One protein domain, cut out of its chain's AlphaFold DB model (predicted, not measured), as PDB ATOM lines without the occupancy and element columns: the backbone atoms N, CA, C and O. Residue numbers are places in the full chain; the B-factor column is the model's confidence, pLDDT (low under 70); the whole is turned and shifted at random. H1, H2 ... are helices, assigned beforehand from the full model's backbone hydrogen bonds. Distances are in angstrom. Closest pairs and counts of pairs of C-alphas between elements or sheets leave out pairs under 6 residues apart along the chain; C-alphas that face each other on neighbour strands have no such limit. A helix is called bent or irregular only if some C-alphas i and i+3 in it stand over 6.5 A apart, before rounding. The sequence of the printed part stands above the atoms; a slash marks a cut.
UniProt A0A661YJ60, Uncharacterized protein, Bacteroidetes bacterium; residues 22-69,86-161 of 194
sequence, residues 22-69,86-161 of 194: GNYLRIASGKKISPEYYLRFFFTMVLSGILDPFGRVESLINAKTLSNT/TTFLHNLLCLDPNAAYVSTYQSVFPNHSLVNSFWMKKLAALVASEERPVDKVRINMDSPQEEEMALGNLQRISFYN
ATOM      1  N   GLY A  22     103.241  82.822 150.093       77.25
ATOM      2  CA  GLY A  22     103.452  82.019 148.890       77.25
ATOM      3  C   GLY A  22     104.926  81.677 148.648       77.25
ATOM      4  O   GLY A  22     105.243  80.536 148.301       77.25
ATOM      5  N   ASN A  23     105.844  82.629 148.857       77.12
ATOM      6  CA  ASN A  23     107.279  82.363 148.749       77.12
ATOM      7  C   ASN A  23     107.739  81.386 149.841       77.12
ATOM      8  O   ASN A  23     108.466  80.436 149.556       77.12
ATOM      9  N   TYR A  24     107.205  81.529 151.054       78.00
ATOM     10  CA  TYR A  24     107.471  80.629 152.169       78.00
ATOM     11  C   TYR A  24     107.135  79.163 151.843       78.00
ATOM     12  O   TYR A  24     107.990  78.277 151.957       78.00
ATOM     13  N   LEU A  25     105.926  78.905 151.329       78.56
ATOM     14  CA  LEU A  25     105.504  77.566 150.897       78.56
ATOM     15  C   LEU A  25     106.345  77.032 149.729       78.56
ATOM     16  O   LEU A  25     106.700  75.854 149.708       78.56
ATOM     17  N   ARG A  26     106.718  77.883 148.767       79.81
ATOM     18  CA  ARG A  26     107.576  77.494 147.627       79.81
ATOM     19  C   ARG A  26     109.006  77.153 148.043       79.81
ATOM     20  O   ARG A  26     109.654  76.324 147.397       79.81
ATOM     21  N   ILE A  27     109.520  77.808 149.079       77.38
ATOM     22  CA  ILE A  27     110.844  77.538 149.645       77.38
ATOM     23  C   ILE A  27     110.827  76.223 150.425       77.38
ATOM     24  O   ILE A  27     111.819  75.490 150.362       77.38
ATOM     25  N   ALA A  28     109.723  75.930 151.113       76.38
ATOM     26  CA  ALA A  28     109.504  74.695 151.856       76.38
ATOM     27  C   ALA A  28     109.238  73.488 150.947       76.38
ATOM     28  O   ALA A  28     109.713  72.385 151.216       76.38
ATOM     29  N   SER A  29     108.523  73.704 149.840       76.62
ATOM     30  CA  SER A  29     108.218  72.670 148.855       76.62
ATOM     31  C   SER A  29     109.504  72.091 148.254       76.62
ATOM     32  O   SER A  29     110.294  72.787 147.604       76.62
ATOM     33  N   GLY A  30     109.719  70.798 148.508       69.25
ATOM     34  CA  GLY A  30     110.883  70.036 148.056       69.25
ATOM     35  C   GLY A  30     112.059  69.980 149.035       69.25
ATOM     36  O   GLY A  30     113.088  69.410 148.676       69.25
ATOM     37  N   LYS A  31     111.946  70.526 150.258       74.69
ATOM     38  CA  LYS A  31     113.022  70.482 151.267       74.69
ATOM     39  C   LYS A  31     112.571  69.789 152.554       74.69
ATOM     40  O   LYS A  31     111.455  69.979 153.021       74.69
ATOM     41  N   LYS A  32     113.466  69.003 153.161       72.62
ATOM     42  CA  LYS A  32     113.232  68.378 154.474       72.62
ATOM     43  C   LYS A  32     113.595  69.363 155.585       72.62
ATOM     44  O   LYS A  32     114.740  69.814 155.638       72.62
ATOM     45  N   ILE A  33     112.630  69.675 156.448       72.12
ATOM     46  CA  ILE A  33     112.822  70.503 157.647       72.12
ATOM     47  C   ILE A  33     113.308  69.592 158.779       72.12
ATOM     48  O   ILE A  33     112.719  68.537 159.017       72.12
ATOM     49  N   SER A  34     114.389  69.972 159.460       72.25
ATOM     50  CA  SER A  34     114.852  69.244 160.647       72.25
ATOM     51  C   SER A  34     113.909  69.531 161.833       72.25
ATOM     52  O   SER A  34     113.496  70.683 161.984       72.25
ATOM     53  N   PRO A  35     113.592  68.553 162.707       73.75
ATOM     54  CA  PRO A  35     112.630  68.734 163.807       73.75
ATOM     55  C   PRO A  35     112.926  69.930 164.725       73.75
ATOM     56  O   PRO A  35     112.011  70.613 165.174       73.75
ATOM     57  N   GLU A  36     114.208  70.234 164.935       73.88
ATOM     58  CA  GLU A  36     114.700  71.355 165.749       73.88
ATOM     59  C   GLU A  36     114.260  72.750 165.251       73.88
ATOM     60  O   GLU A  36     114.213  73.698 166.035       73.88
ATOM     61  N   TYR A  37     113.888  72.883 163.971       72.81
ATOM     62  CA  TYR A  37     113.448  74.147 163.367       72.81
ATOM     63  C   TYR A  37     111.938  74.209 163.108       72.81
ATOM     64  O   TYR A  37     111.451  75.259 162.691       72.81
ATOM     65  N   TYR A  38     111.184  73.133 163.368       76.62
ATOM     66  CA  TYR A  38     109.765  73.043 162.994       76.62
ATOM     67  C   TYR A  38     108.909  74.114 163.674       76.62
ATOM     68  O   TYR A  38     108.122  74.787 163.017       76.62
ATOM     69  N   LEU A  39     109.111  74.323 164.977       76.81
ATOM     70  CA  LEU A  39     108.325  75.288 165.744       76.81
ATOM     71  C   LEU A  39     108.584  76.729 165.280       76.81
ATOM     72  O   LEU A  39     107.645  77.485 165.048       76.81
ATOM     73  N   ARG A  40     109.858  77.087 165.066       75.19
ATOM     74  CA  ARG A  40     110.244  78.399 164.520       75.19
ATOM     75  C   ARG A  40     109.642  78.603 163.137       75.19
ATOM     76  O   ARG A  40     109.035  79.634 162.890       75.19
ATOM     77  N   PHE A  41     109.767  77.588 162.282       77.12
ATOM     78  CA  PHE A  41     109.219  77.586 160.934       77.12
ATOM     79  C   PHE A  41     107.689  77.740 160.937       77.12
ATOM     80  O   PHE A  41     107.135  78.439 160.094       77.12
ATOM     81  N   PHE A  42     106.979  77.118 161.874       81.00
ATOM     82  CA  PHE A  42     105.532  77.267 161.978       81.00
ATOM     83  C   PHE A  42     105.131  78.682 162.419       81.00
ATOM     84  O   PHE A  42     104.298  79.307 161.767       81.00
ATOM     85  N   PHE A  43     105.767  79.238 163.453       82.00
ATOM     86  CA  PHE A  43     105.473  80.604 163.903       82.00
ATOM     87  C   PHE A  43     105.750  81.653 162.824       82.00
ATOM     88  O   PHE A  43     104.919  82.530 162.590       82.00
ATOM     89  N   THR A  44     106.877  81.539 162.116       78.94
ATOM     90  CA  THR A  44     107.193  82.448 161.008       78.94
ATOM     91  C   THR A  44     106.229  82.276 159.840       78.94
ATOM     92  O   THR A  44     105.882  83.269 159.208       78.94
ATOM     93  N   MET A  45     105.743  81.057 159.581       82.12
ATOM     94  CA  MET A  45     104.711  80.802 158.572       82.12
ATOM     95  C   MET A  45     103.404  81.527 158.904       82.12
ATOM     96  O   MET A  45     102.862  82.223 158.050       82.12
ATOM     97  N   VAL A  46     102.911  81.369 160.138       83.62
ATOM     98  CA  VAL A  46     101.654  81.980 160.594       83.62
ATOM     99  C   VAL A  46     101.755  83.499 160.528       83.62
ATOM    100  O   VAL A  46     100.884  84.145 159.952       83.62
ATOM    101  N   LEU A  47     102.847  84.069 161.043       82.81
ATOM    102  CA  LEU A  47     103.055  85.514 161.014       82.81
ATOM    103  C   LEU A  47     103.167  86.049 159.579       82.81
ATOM    104  O   LEU A  47     102.515  87.038 159.254       82.81
ATOM    105  N   SER A  48     103.904  85.362 158.700       83.25
ATOM    106  CA  SER A  48     103.975  85.729 157.277       83.25
ATOM    107  C   SER A  48     102.594  85.658 156.619       83.25
ATOM    108  O   SER A  48     102.253  86.528 155.833       83.25
ATOM    109  N   GLY A  49     101.773  84.660 156.967       84.62
ATOM    110  CA  GLY A  49     100.395  84.530 156.486       84.62
ATOM    111  C   GLY A  49      99.479  85.677 156.920       84.62
ATOM    112  O   GLY A  49      98.641  86.107 156.134       84.62
ATOM    113  N   ILE A  50      99.664  86.202 158.135       86.44
ATOM    114  CA  ILE A  50      98.925  87.370 158.639       86.44
ATOM    115  C   ILE A  50      99.364  88.653 157.920       86.44
ATOM    116  O   ILE A  50      98.525  89.497 157.617       86.44
ATOM    117  N   LEU A  51     100.662  88.804 157.640       85.38
ATOM    118  CA  LEU A  51     101.215  90.001 156.998       85.38
ATOM    119  C   LEU A  51     100.997  90.021 155.474       85.38
ATOM    120  O   LEU A  51     100.792  91.086 154.897       85.38
ATOM    121  N   ASP A  52     100.962  88.861 154.817       87.12
ATOM    122  CA  ASP A  52     100.885  88.724 153.355       87.12
ATOM    123  C   ASP A  52      99.761  89.546 152.682       87.12
ATOM    124  O   ASP A  52     100.048  90.219 151.687       87.12
ATOM    125  N   PRO A  53      98.513  89.587 153.199       87.94
ATOM    126  CA  PRO A  53      97.454  90.406 152.612       87.94
ATOM    127  C   PRO A  53      97.808  91.895 152.579       87.94
ATOM    128  O   PRO A  53      97.582  92.554 151.566       87.94
ATOM    129  N   PHE A  54      98.421  92.418 153.644       88.06
ATOM    130  CA  PHE A  54      98.821  93.825 153.724       88.06
ATOM    131  C   PHE A  54      99.919  94.158 152.708       88.06
ATOM    132  O   PHE A  54      99.891  95.231 152.105       88.06
ATOM    133  N   GLY A  55     100.849  93.226 152.477       86.69
ATOM    134  CA  GLY A  55     101.912  93.395 151.485       86.69
ATOM    135  C   GLY A  55     101.373  93.352 150.055       86.69
ATOM    136  O   GLY A  55     101.775  94.144 149.205       86.69
ATOM    137  N   ARG A  56     100.383  92.490 149.787       86.25
ATOM    138  CA  ARG A  56      99.693  92.463 148.487       86.25
ATOM    139  C   ARG A  56      98.916  93.746 148.226       86.25
ATOM    140  O   ARG A  56      98.997  94.270 147.121       86.25
ATOM    141  N   VAL A  57      98.187  94.257 149.219       88.81
ATOM    142  CA  VAL A  57      97.465  95.535 149.100       88.81
ATOM    143  C   VAL A  57      98.440  96.670 148.791       88.81
ATOM    144  O   VAL A  57      98.206  97.433 147.859       88.81
ATOM    145  N   GLU A  58      99.572  96.737 149.494       88.31
ATOM    146  CA  GLU A  58     100.621  97.723 149.218       88.31
ATOM    147  C   GLU A  58     101.181  97.599 147.796       88.31
ATOM    148  O   GLU A  58     101.288  98.602 147.087       88.31
ATOM    149  N   SER A  59     101.499  96.379 147.356       86.31
ATOM    150  CA  SER A  59     101.998  96.138 146.002       86.31
ATOM    151  C   SER A  59     100.977  96.527 144.936       86.31
ATOM    152  O   SER A  59     101.381  97.029 143.894       86.31
ATOM    153  N   LEU A  60      99.680  96.310 145.172       88.25
ATOM    154  CA  LEU A  60      98.615  96.673 144.234       88.25
ATOM    155  C   LEU A  60      98.415  98.188 144.156       88.25
ATOM    156  O   LEU A  60      98.346  98.731 143.057       88.25
ATOM    157  N   ILE A  61      98.370  98.873 145.304       89.25
ATOM    158  CA  ILE A  61      98.231 100.337 145.371       89.25
ATOM    159  C   ILE A  61      99.395 101.014 144.643       89.25
ATOM    160  O   ILE A  61      99.192 101.954 143.877       89.25
ATOM    161  N   ASN A  62     100.613 100.507 144.843       87.31
ATOM    162  CA  ASN A  62     101.818 101.107 144.281       87.31
ATOM    163  C   ASN A  62     102.223 100.532 142.923       87.31
ATOM    164  O   ASN A  62     103.173 101.043 142.340       87.31
ATOM    165  N   ALA A  63     101.529  99.522 142.386       88.25
ATOM    166  CA  ALA A  63     101.915  98.859 141.136       88.25
ATOM    167  C   ALA A  63     102.092  99.859 139.986       88.25
ATOM    168  O   ALA A  63     103.098  99.826 139.282       88.25
ATOM    169  N   LYS A  64     101.136 100.785 139.844       87.25
ATOM    170  CA  LYS A  64     101.153 101.822 138.804       87.25
ATOM    171  C   LYS A  64     102.242 102.870 139.040       87.25
ATOM    172  O   LYS A  64     102.856 103.348 138.094       87.25
ATOM    173  N   THR A  65     102.476 103.247 140.294       88.44
ATOM    174  CA  THR A  65     103.526 104.211 140.640       88.44
ATOM    175  C   THR A  65     104.899 103.609 140.366       88.44
ATOM    176  O   THR A  65     105.711 104.232 139.691       88.44
ATOM    177  N   LEU A  66     105.132 102.371 140.808       87.69
ATOM    178  CA  LEU A  66     106.382 101.641 140.602       87.69
ATOM    179  C   LEU A  66     106.664 101.394 139.117       87.69
ATOM    180  O   LEU A  66     107.794 101.591 138.688       87.69
ATOM    181  N   SER A  67     105.653 101.027 138.319       88.44
ATOM    182  CA  SER A  67     105.834 100.819 136.874       88.44
ATOM    183  C   SER A  67     106.204 102.094 136.120       88.44
ATOM    184  O   SER A  67     106.829 102.015 135.069       88.44
ATOM    185  N   ASN A  68     105.805 103.254 136.643       90.25
ATOM    186  CA  ASN A  68     106.029 104.558 136.020       90.25
ATOM    187  C   ASN A  68     107.190 105.331 136.664       90.25
ATOM    188  O   ASN A  68     107.431 106.481 136.302       90.25
ATOM    189  N   THR A  69     107.871 104.749 137.655       89.88
ATOM    190  CA  THR A  69     108.991 105.408 138.329       89.88
ATOM    191  C   THR A  69     110.246 105.234 137.487       89.88
ATOM    192  O   THR A  69     110.777 104.131 137.368       89.88
ATOM    193  N   THR A  86     133.918  96.076 151.500       90.88
ATOM    194  CA  THR A  86     132.773  96.585 150.718       90.88
ATOM    195  C   THR A  86     131.679  97.196 151.592       90.88
ATOM    196  O   THR A  86     131.198  98.278 151.280       90.88
ATOM    197  N   THR A  87     131.348  96.578 152.730       87.75
ATOM    198  CA  THR A  87     130.366  97.113 153.688       87.75
ATOM    199  C   THR A  87     130.788  98.475 154.255       87.75
ATOM    200  O   THR A  87     129.956  99.355 154.454       87.75
ATOM    201  N   PHE A  88     132.086  98.672 154.511       89.31
ATOM    202  CA  PHE A  88     132.599  99.952 155.006       89.31
ATOM    203  C   PHE A  88     132.506 101.035 153.925       89.31
ATOM    204  O   PHE A  88     132.035 102.134 154.205       89.31
ATOM    205  N   LEU A  89     132.875 100.699 152.684       92.12
ATOM    206  CA  LEU A  89     132.722 101.593 151.537       92.12
ATOM    207  C   LEU A  89     131.251 101.965 151.293       92.12
ATOM    208  O   LEU A  89     130.946 103.138 151.099       92.12
ATOM    209  N   HIS A  90     130.341 100.992 151.360       92.06
ATOM    210  CA  HIS A  90     128.901 101.213 151.225       92.06
ATOM    211  C   HIS A  90     128.381 102.213 152.261       92.06
ATOM    212  O   HIS A  90     127.720 103.186 151.903       92.06
ATOM    213  N   ASN A  91     128.746 102.027 153.533       90.31
ATOM    214  CA  ASN A  91     128.356 102.945 154.600       90.31
ATOM    215  C   ASN A  91     128.877 104.368 154.369       90.31
ATOM    216  O   ASN A  91     128.168 105.319 154.678       90.31
ATOM    217  N   LEU A  92     130.090 104.517 153.826       92.06
ATOM    218  CA  LEU A  92     130.680 105.823 153.531       92.06
ATOM    219  C   LEU A  92     129.929 106.540 152.403       92.06
ATOM    220  O   LEU A  92     129.647 107.727 152.528       92.06
ATOM    221  N   LEU A  93     129.552 105.823 151.340       91.94
ATOM    222  CA  LEU A  93     128.743 106.384 150.249       91.94
ATOM    223  C   LEU A  93     127.345 106.804 150.721       91.94
ATOM    224  O   LEU A  93     126.825 107.820 150.272       91.94
ATOM    225  N   CYS A  94     126.763 106.077 151.678       90.50
ATOM    226  CA  CYS A  94     125.454 106.402 152.252       90.50
ATOM    227  C   CYS A  94     125.449 107.641 153.166       90.50
ATOM    228  O   CYS A  94     124.387 108.017 153.660       90.50
ATOM    229  N   LEU A  95     126.607 108.264 153.426       90.06
ATOM    230  CA  LEU A  95     126.677 109.549 154.132       90.06
ATOM    231  C   LEU A  95     126.280 110.733 153.237       90.06
ATOM    232  O   LEU A  95     125.977 111.804 153.763       90.06
ATOM    233  N   ASP A  96     126.287 110.564 151.910       91.81
ATOM    234  CA  ASP A  96     125.804 111.587 150.983       91.81
ATOM    235  C   ASP A  96     124.271 111.708 151.096       91.81
ATOM    236  O   ASP A  96     123.567 110.714 150.903       91.81
ATOM    237  N   PRO A  97     123.715 112.901 151.382       87.75
ATOM    238  CA  PRO A  97     122.267 113.102 151.469       87.75
ATOM    239  C   PRO A  97     121.514 112.824 150.158       87.75
ATOM    240  O   PRO A  97     120.299 112.634 150.195       87.75
ATOM    241  N   ASN A  98     122.200 112.799 149.013       87.56
ATOM    242  CA  ASN A  98     121.604 112.452 147.721       87.56
ATOM    243  C   ASN A  98     121.615 110.941 147.444       87.56
ATOM    244  O   ASN A  98     121.003 110.492 146.475       87.56
ATOM    245  N   ALA A  99     122.301 110.144 148.271       88.06
ATOM    246  CA  ALA A  99     122.358 108.703 148.097       88.06
ATOM    247  C   ALA A  99     121.068 108.037 148.593       88.06
ATOM    248  O   ALA A  99     120.661 108.179 149.747       88.06
ATOM    249  N   ALA A 100     120.449 107.241 147.722       88.88
ATOM    250  CA  ALA A 100     119.394 106.312 148.101       88.88
ATOM    251  C   ALA A 100     119.998 104.925 148.358       88.88
ATOM    252  O   ALA A 100     120.781 104.421 147.555       88.88
ATOM    253  N   TYR A 101     119.609 104.294 149.463       90.31
ATOM    254  CA  TYR A 101     120.072 102.963 149.853       90.31
ATOM    255  C   TYR A 101     118.940 102.148 150.478       90.31
ATOM    256  O   TYR A 101     117.911 102.687 150.890       90.31
ATOM    257  N   VAL A 102     119.142 100.832 150.562       88.94
ATOM    258  CA  VAL A 102     118.216  99.928 151.247       88.94
ATOM    259  C   VAL A 102     118.495  99.988 152.744       88.94
ATOM    260  O   VAL A 102     119.601  99.696 153.197       88.94
ATOM    261  N   SER A 103     117.495 100.375 153.532       88.06
ATOM    262  CA  SER A 103     117.624 100.369 154.988       88.06
ATOM    263  C   SER A 103     117.464  98.963 155.563       88.06
ATOM    264  O   SER A 103     116.876  98.067 154.951       88.06
ATOM    265  N   THR A 104     117.937  98.765 156.792       84.81
ATOM    266  CA  THR A 104     117.761  97.491 157.501       84.81
ATOM    267  C   THR A 104     116.286  97.086 157.582       84.81
ATOM    268  O   THR A 104     115.949  95.930 157.325       84.81
ATOM    269  N   TYR A 105     115.389  98.037 157.861       84.81
ATOM    270  CA  TYR A 105     113.946  97.806 157.869       84.81
ATOM    271  C   TYR A 105     113.439  97.291 156.516       84.81
ATOM    272  O   TYR A 105     112.740  96.279 156.469       84.81
ATOM    273  N   GLN A 106     113.822  97.952 155.420       87.75
ATOM    274  CA  GLN A 106     113.418  97.562 154.066       87.75
ATOM    275  C   GLN A 106     113.982  96.190 153.678       87.75
ATOM    276  O   GLN A 106     113.316  95.412 152.999       87.75
ATOM    277  N   SER A 107     115.181  95.861 154.162       84.69
ATOM    278  CA  SER A 107     115.819  94.567 153.922       84.69
ATOM    279  C   SER A 107     115.093  93.413 154.632       84.69
ATOM    280  O   SER A 107     114.954  92.315 154.084       84.69
ATOM    281  N   VAL A 108     114.553  93.661 155.834       81.81
ATOM    282  CA  VAL A 108     113.747  92.672 156.569       81.81
ATOM    283  C   VAL A 108     112.321  92.588 156.022       81.81
ATOM    284  O   VAL A 108     111.809  91.480 155.880       81.81
ATOM    285  N   PHE A 109     111.682  93.720 155.705       86.00
ATOM    286  CA  PHE A 109     110.272  93.810 155.302       86.00
ATOM    287  C   PHE A 109     110.082  94.489 153.932       86.00
ATOM    288  O   PHE A 109     109.434  95.539 153.835       86.00
ATOM    289  N   PRO A 110     110.578  93.886 152.838       85.81
ATOM    290  CA  PRO A 110     110.538  94.528 151.524       85.81
ATOM    291  C   PRO A 110     109.106  94.754 151.015       85.81
ATOM    292  O   PRO A 110     108.833  95.764 150.377       85.81
ATOM    293  N   ASN A 111     108.162  93.869 151.357       85.44
ATOM    294  CA  ASN A 111     106.758  93.963 150.926       85.44
ATOM    295  C   ASN A 111     105.915  94.994 151.710       85.44
ATOM    296  O   ASN A 111     104.732  95.147 151.422       85.44
ATOM    297  N   HIS A 112     106.490  95.649 152.723       86.75
ATOM    298  CA  HIS A 112     105.788  96.571 153.631       86.75
ATOM    299  C   HIS A 112     106.506  97.920 153.772       86.75
ATOM    300  O   HIS A 112     106.444  98.585 154.811       86.75
ATOM    301  N   SER A 113     107.281  98.290 152.760       85.38
ATOM    302  CA  SER A 113     108.209  99.415 152.829       85.38
ATOM    303  C   SER A 113     107.591 100.758 152.438       85.38
ATOM    304  O   SER A 113     108.066 101.789 152.909       85.38
ATOM    305  N   LEU A 114     106.530 100.766 151.630       84.25
ATOM    306  CA  LEU A 114     105.967 101.980 151.036       84.25
ATOM    307  C   LEU A 114     104.782 102.538 151.830       84.25
ATOM    308  O   LEU A 114     104.774 103.719 152.163       84.25
ATOM    309  N   VAL A 115     103.789 101.706 152.158       82.38
ATOM    310  CA  VAL A 115     102.515 102.153 152.763       82.38
ATOM    311  C   VAL A 115     102.427 101.718 154.217       82.38
ATOM    312  O   VAL A 115     102.040 102.488 155.094       82.38
ATOM    313  N   ASN A 116     102.826 100.483 154.498       82.56
ATOM    314  CA  ASN A 116     102.694  99.884 155.820       82.56
ATOM    315  C   ASN A 116     103.829 100.260 156.786       82.56
ATOM    316  O   ASN A 116     103.816  99.849 157.949       82.56
ATOM    317  N   SER A 117     104.799 101.057 156.334       83.00
ATOM    318  CA  SER A 117     106.035 101.339 157.066       83.00
ATOM    319  C   SER A 117     105.807 101.956 158.448       83.00
ATOM    320  O   SER A 117     106.508 101.603 159.393       83.00
ATOM    321  N   PHE A 118     104.792 102.806 158.617       80.69
ATOM    322  CA  PHE A 118     104.519 103.487 159.888       80.69
ATOM    323  C   PHE A 118     104.251 102.528 161.060       80.69
ATOM    324  O   PHE A 118     104.808 102.695 162.147       80.69
ATOM    325  N   TRP A 119     103.398 101.520 160.862       80.69
ATOM    326  CA  TRP A 119     103.046 100.566 161.920       80.69
ATOM    327  C   TRP A 119     104.006  99.373 161.946       80.69
ATOM    328  O   TRP A 119     104.323  98.857 163.020       80.69
ATOM    329  N   MET A 120     104.552  98.988 160.791       82.50
ATOM    330  CA  MET A 120     105.540  97.917 160.709       82.50
ATOM    331  C   MET A 120     106.880  98.289 161.331       82.50
ATOM    332  O   MET A 120     107.474  97.436 161.980       82.50
ATOM    333  N   LYS A 121     107.323  99.553 161.263       80.19
ATOM    334  CA  LYS A 121     108.505 100.011 162.014       80.19
ATOM    335  C   LYS A 121     108.328  99.846 163.528       80.19
ATOM    336  O   LYS A 121     109.284  99.485 164.207       80.19
ATOM    337  N   LYS A 122     107.113 100.029 164.063       78.69
ATOM    338  CA  LYS A 122     106.825  99.800 165.494       78.69
ATOM    339  C   LYS A 122     106.918  98.321 165.867       78.69
ATOM    340  O   LYS A 122     107.513  97.987 166.884       78.69
ATOM    341  N   LEU A 123     106.370  97.435 165.033       74.38
ATOM    342  CA  LEU A 123     106.498  95.989 165.236       74.38
ATOM    343  C   LEU A 123     107.945  95.513 165.057       74.38
ATOM    344  O   LEU A 123     108.417  94.689 165.835       74.38
ATOM    345  N   ALA A 124     108.670  96.077 164.092       74.19
ATOM    346  CA  ALA A 124     110.084  95.810 163.885       74.19
ATOM    347  C   ALA A 124     110.919  96.248 165.095       74.19
ATOM    348  O   ALA A 124     111.793  95.498 165.505       74.19
ATOM    349  N   ALA A 125     110.625  97.395 165.715       72.12
ATOM    350  CA  ALA A 125     111.323  97.869 166.912       72.12
ATOM    351  C   ALA A 125     111.152  96.941 168.131       72.12
ATOM    352  O   ALA A 125     112.070  96.820 168.931       72.12
ATOM    353  N   LEU A 126     110.018  96.239 168.253       67.12
ATOM    354  CA  LEU A 126     109.801  95.235 169.310       67.12
ATOM    355  C   LEU A 126     110.609  93.946 169.092       67.12
ATOM    356  O   LEU A 126     110.820  93.168 170.020       67.12
ATOM    357  N   VAL A 127     111.011  93.702 167.848       63.81
ATOM    358  CA  VAL A 127     111.696  92.493 167.379       63.81
ATOM    359  C   VAL A 127     113.199  92.723 167.200       63.81
ATOM    360  O   VAL A 127     113.987  91.779 167.278       63.81
ATOM    361  N   ALA A 128     113.591  93.968 166.943       64.62
ATOM    362  CA  ALA A 128     114.957  94.379 166.692       64.62
ATOM    363  C   ALA A 128     115.832  94.137 167.921       64.62
ATOM    364  O   ALA A 128     115.549  94.640 169.005       64.62
ATOM    365  N   SER A 129     116.942  93.426 167.741       60.56
ATOM    366  CA  SER A 129     118.067  93.554 168.659       60.56
ATOM    367  C   SER A 129     118.851  94.813 168.286       60.56
ATOM    368  O   SER A 129     119.199  94.987 167.119       60.56
ATOM    369  N   GLU A 130     119.155  95.676 169.260       58.12
ATOM    370  CA  GLU A 130     119.952  96.899 169.037       58.12
ATOM    371  C   GLU A 130     121.369  96.595 168.509       58.12
ATOM    372  O   GLU A 130     122.003  97.435 167.870       58.12
ATOM    373  N   GLU A 131     121.863  95.373 168.725       58.81
ATOM    374  CA  GLU A 131     123.189  94.920 168.305       58.81
ATOM    375  C   GLU A 131     123.111  93.731 167.338       58.81
ATOM    376  O   GLU A 131     122.274  92.828 167.484       58.81
ATOM    377  N   ARG A 132     124.029  93.691 166.361       58.44
ATOM    378  CA  ARG A 132     124.246  92.502 165.522       58.44
ATOM    379  C   ARG A 132     124.738  91.331 166.380       58.44
ATOM    380  O   ARG A 132     125.741  91.485 167.079       58.44
ATOM    381  N   PRO A 133     124.156  90.123 166.247       53.47
ATOM    382  CA  PRO A 133     124.584  88.946 167.008       53.47
ATOM    383  C   PRO A 133     126.044  88.527 166.778       53.47
ATOM    384  O   PRO A 133     126.584  87.749 167.562       53.47
ATOM    385  N   VAL A 134     126.654  88.972 165.674       54.62
ATOM    386  CA  VAL A 134     127.954  88.482 165.191       54.62
ATOM    387  C   VAL A 134     129.096  89.421 165.579       54.62
ATOM    388  O   VAL A 134     130.158  88.961 165.984       54.62
ATOM    389  N   ASP A 135     128.876  90.728 165.463       57.88
ATOM    390  CA  ASP A 135     129.901  91.770 165.550       57.88
ATOM    391  C   ASP A 135     129.579  92.878 166.570       57.88
ATOM    392  O   ASP A 135     130.368  93.808 166.704       57.88
ATOM    393  N   LYS A 136     128.467  92.782 167.327       60.91
ATOM    394  CA  LYS A 136     128.013  93.782 168.327       60.91
ATOM    395  C   LYS A 136     127.943  95.225 167.807       60.91
ATOM    396  O   LYS A 136     127.872  96.180 168.577       60.91
ATOM    397  N   VAL A 137     127.954  95.402 166.490       65.12
ATOM    398  CA  VAL A 137     127.765  96.704 165.861       65.12
ATOM    399  C   VAL A 137     126.308  97.098 166.062       65.12
ATOM    400  O   VAL A 137     125.407  96.287 165.821       65.12
ATOM    401  N   ARG A 138     126.085  98.340 166.506       63.22
ATOM    402  CA  ARG A 138     124.739  98.898 166.642       63.22
ATOM    403  C   ARG A 138     124.072  98.940 165.272       63.22
ATOM    404  O   ARG A 138     124.589  99.577 164.356       63.22
ATOM    405  N   ILE A 139     122.945  98.250 165.133       65.31
ATOM    406  CA  ILE A 139     122.068  98.380 163.969       65.31
ATOM    407  C   ILE A 139     120.921  99.283 164.375       65.31
ATOM    408  O   ILE A 139     120.177  98.957 165.297       65.31
ATOM    409  N   ASN A 140     120.710 100.344 163.604       76.25
ATOM    410  CA  ASN A 140     119.419 101.009 163.583       76.25
ATOM    411  C   ASN A 140     118.597 100.466 162.413       76.25
ATOM    412  O   ASN A 140     119.133 100.079 161.375       76.25
ATOM    413  N   MET A 141     117.273 100.476 162.551       77.06
ATOM    414  CA  MET A 141     116.368 100.057 161.474       77.06
ATOM    415  C   MET A 141     116.496 100.925 160.212       77.06
ATOM    416  O   MET A 141     116.222 100.452 159.112       77.06
ATOM    417  N   ASP A 142     116.971 102.159 160.362       82.31
ATOM    418  CA  ASP A 142     117.237 103.077 159.256       82.31
ATOM    419  C   ASP A 142     118.702 103.028 158.772       82.31
ATOM    420  O   ASP A 142     119.058 103.732 157.834       82.31
ATOM    421  N   SER A 143     119.562 102.186 159.366       84.19
ATOM    422  CA  SER A 143     120.949 102.033 158.912       84.19
ATOM    423  C   SER A 143     121.019 101.410 157.511       84.19
ATOM    424  O   SER A 143     120.224 100.498 157.232       84.19
ATOM    425  N   PRO A 144     121.996 101.823 156.678       86.94
ATOM    426  CA  PRO A 144     122.264 101.191 155.393       86.94
ATOM    427  C   PRO A 144     122.527  99.698 155.549       86.94
ATOM    428  O   PRO A 144     123.241  99.270 156.461       86.94
ATOM    429  N   GLN A 145     121.948  98.909 154.654       85.75
ATOM    430  CA  GLN A 145     122.075  97.462 154.650       85.75
ATOM    431  C   GLN A 145     122.248  96.950 153.222       85.75
ATOM    432  O   GLN A 145     121.757  97.547 152.269       85.75
ATOM    433  N   GLU A 146     122.968  95.841 153.092       83.25
ATOM    434  CA  GLU A 146     123.145  95.142 151.822       83.25
ATOM    435  C   GLU A 146     121.817  94.446 151.392       83.25
ATOM    436  O   GLU A 146     120.903  94.202 152.201       83.25
ATOM    437  N   GLU A 147     121.646  94.202 150.087       82.44
ATOM    438  CA  GLU A 147     120.367  93.806 149.476       82.44
ATOM    439  C   GLU A 147     120.013  92.315 149.615       82.44
ATOM    440  O   GLU A 147     118.885  91.897 149.338       82.44
ATOM    441  N   GLU A 148     120.951  91.476 150.041       81.94
ATOM    442  CA  GLU A 148     120.854  90.020 149.974       81.94
ATOM    443  C   GLU A 148     119.732  89.432 150.842       81.94
ATOM    444  O   GLU A 148     119.125  88.411 150.485       81.94
ATOM    445  N   MET A 149     119.422  90.079 151.967       81.81
ATOM    446  CA  MET A 149     118.321  89.676 152.839       81.81
ATOM    447  C   MET A 149     116.967  90.096 152.248       81.81
ATOM    448  O   MET A 149     116.039  89.284 152.241       81.81
ATOM    449  N   ALA A 150     116.880  91.286 151.641       85.06
ATOM    450  CA  ALA A 150     115.697  91.738 150.903       85.06
ATOM    451  C   ALA A 150     115.374  90.781 149.744       85.06
ATOM    452  O   ALA A 150     114.255  90.276 149.621       85.06
ATOM    453  N   LEU A 151     116.386  90.455 148.935       84.50
ATOM    454  CA  LEU A 151     116.266  89.499 147.836       84.50
ATOM    455  C   LEU A 151     115.875  88.110 148.345       84.50
ATOM    456  O   LEU A 151     115.049  87.440 147.728       84.50
ATOM    457  N   GLY A 152     116.396  87.688 149.499       82.44
ATOM    458  CA  GLY A 152     115.990  86.436 150.137       82.44
ATOM    459  C   GLY A 152     114.530  86.382 150.572       82.44
ATOM    460  O   GLY A 152     113.924  85.313 150.510       82.44
ATOM    461  N   ASN A 153     113.955  87.517 150.959       82.88
ATOM    462  CA  ASN A 153     112.542  87.632 151.308       82.88
ATOM    463  C   ASN A 153     111.623  87.672 150.076       82.88
ATOM    464  O   ASN A 153     110.494  87.177 150.126       82.88
ATOM    465  N   LEU A 154     112.106  88.217 148.959       82.88
ATOM    466  CA  LEU A 154     111.339  88.338 147.715       82.88
ATOM    467  C   LEU A 154     111.436  87.098 146.814       82.88
ATOM    468  O   LEU A 154     110.496  86.782 146.082       82.88
ATOM    469  N   GLN A 155     112.564  86.389 146.848       81.44
ATOM    470  CA  GLN A 155     112.878  85.311 145.914       81.44
ATOM    471  C   GLN A 155     112.916  83.939 146.589       81.44
ATOM    472  O   GLN A 155     113.158  83.788 147.784       81.44
ATOM    473  N   ARG A 156     112.749  82.888 145.777       74.56
ATOM    474  CA  ARG A 156     112.837  81.491 146.239       74.56
ATOM    475  C   ARG A 156     114.279  81.049 146.503       74.56
ATOM    476  O   ARG A 156     114.536  80.168 147.331       74.56
ATOM    477  N   ILE A 157     115.221  81.585 145.733       73.06
ATOM    478  CA  ILE A 157     116.623  81.166 145.738       73.06
ATOM    479  C   ILE A 157     117.427  82.243 146.446       73.06
ATOM    480  O   ILE A 157     117.693  83.291 145.884       73.06
ATOM    481  N   SER A 158     117.842  81.953 147.673       78.00
ATOM    482  CA  SER A 158     118.746  82.810 148.428       78.00
ATOM    483  C   SER A 158     119.709  81.975 149.251       78.00
ATOM    484  O   SER A 158     119.397  80.839 149.636       78.00
ATOM    485  N   PHE A 159     120.885  82.548 149.504       73.44
ATOM    486  CA  PHE A 159     121.877  81.987 150.409       73.44
ATOM    487  C   PHE A 159     121.266  81.776 151.802       73.44
ATOM    488  O   PHE A 159     121.377  80.679 152.344       73.44
ATOM    489  N   TYR A 160     120.481  82.738 152.304       75.25
ATOM    490  CA  TYR A 160     119.850  82.726 153.637       75.25
ATOM    491  C   TYR A 160     118.891  81.561 153.899       75.25
ATOM    492  O   TYR A 160     118.584  81.261 155.051       75.25
ATOM    493  N   ASN A 161     118.481  80.823 152.865       74.81
ATOM    494  CA  ASN A 161     117.723  79.585 153.041       74.81
ATOM    495  C   ASN A 161     118.452  78.549 153.925       74.81
ATOM    496  O   ASN A 161     117.807  77.636 154.447       74.81
TER     497      ASN A 161
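Overview. This is residues 22 to 69 and 86 to 161 of the 194 residues of an uncharacterized protein of Bacteroidetes bacterium (UniProt A0A661YJ60). One long helix with a kink, H2, runs along one side of a loosely joined group of short helices, with H4 and H6 touching in the middle. H1 lies near H2 and H6, H5 lies near H4, H3 lies far out on the other side from H2, and a long loop, residues 128 to 147, joins H5 to H6. The printed part has 124 residues with six named helices, H1 to H6 in that order along the chain, and no named strand; the class is all helix. It is only just compact, close to loose, with a radius of gyration of the C-alphas of 16.0 A, and its C-alphas span 45 by 40 by 27 A.

Along the chain. Begin with H2, residues 35 to 67: find C-alpha 35 at (112.630, 68.734, 163.807) and go on to C-alpha 67 at (105.834, 100.819, 136.874), 42.4 A away. Near residue 61 you meet a kink of 46 degrees, and near its first residues H2 is irregular, with C-alphas 36 and 39 7.5 A apart. Before it comes H1, residues 22 to 28, 10.0 A long. After the cut, look for H3, residues 86 to 93, 10.6 A long, starting at C-alpha 86 (132.773, 96.585, 150.718). Then come H4, residues 104 to 108, H5, residues 117 to 127, 14.7 A long, and H6, residues 148 to 154, which ends at C-alpha 154 (111.339, 88.338, 147.715).

Arrangement. Start again at H2: H1 is close but not clearly touching, with the closest C-alphas, those of Tyr 24 and Met 45, 7.0 A apart. The two run opposite ways at a shallow tilt of 32 degrees, only just short of steep. H1 is also close to H6 but not clearly touching, Asn 23 and Leu 154 having the closest C-alphas at 7.3 A, with a steep tilt of 66 degrees, opposite ways. H6 and H4 touch, and their closest C-alphas, those of Ser 107 and Ala 150, are 4.1 A apart. From H4 look to H5, close but not clearly touching, where the closest C-alphas, of Tyr 105 and Lys 121, are 7.2 A apart. H3 touches no helix, and H2 and H6 are apart. Every O i to N i+4 pair is within hydrogen-bond range in H1, H3, H4 and H6, against 23 of 29 in H2 and 6 of 7 in H5.

Size, cuts and confidence. The two C-alphas farthest apart are those of Pro 35 and Asn 98, 47.4 A. Residues 70 to 85 are not printed, and C-alphas 69 and 86 across that cut are 28.2 A apart. Of the links that are printed whole, H5 to H6, 20 residues, is long. Residues 34 to 40, of which 35 to 40 belong to H2, stand free, as do residues 63 to 69, of which 63 to 67 belong to H2. The mean pLDDT of the printed part is 80.4; look for values under 70 at residue 30 and residues 126 to 139.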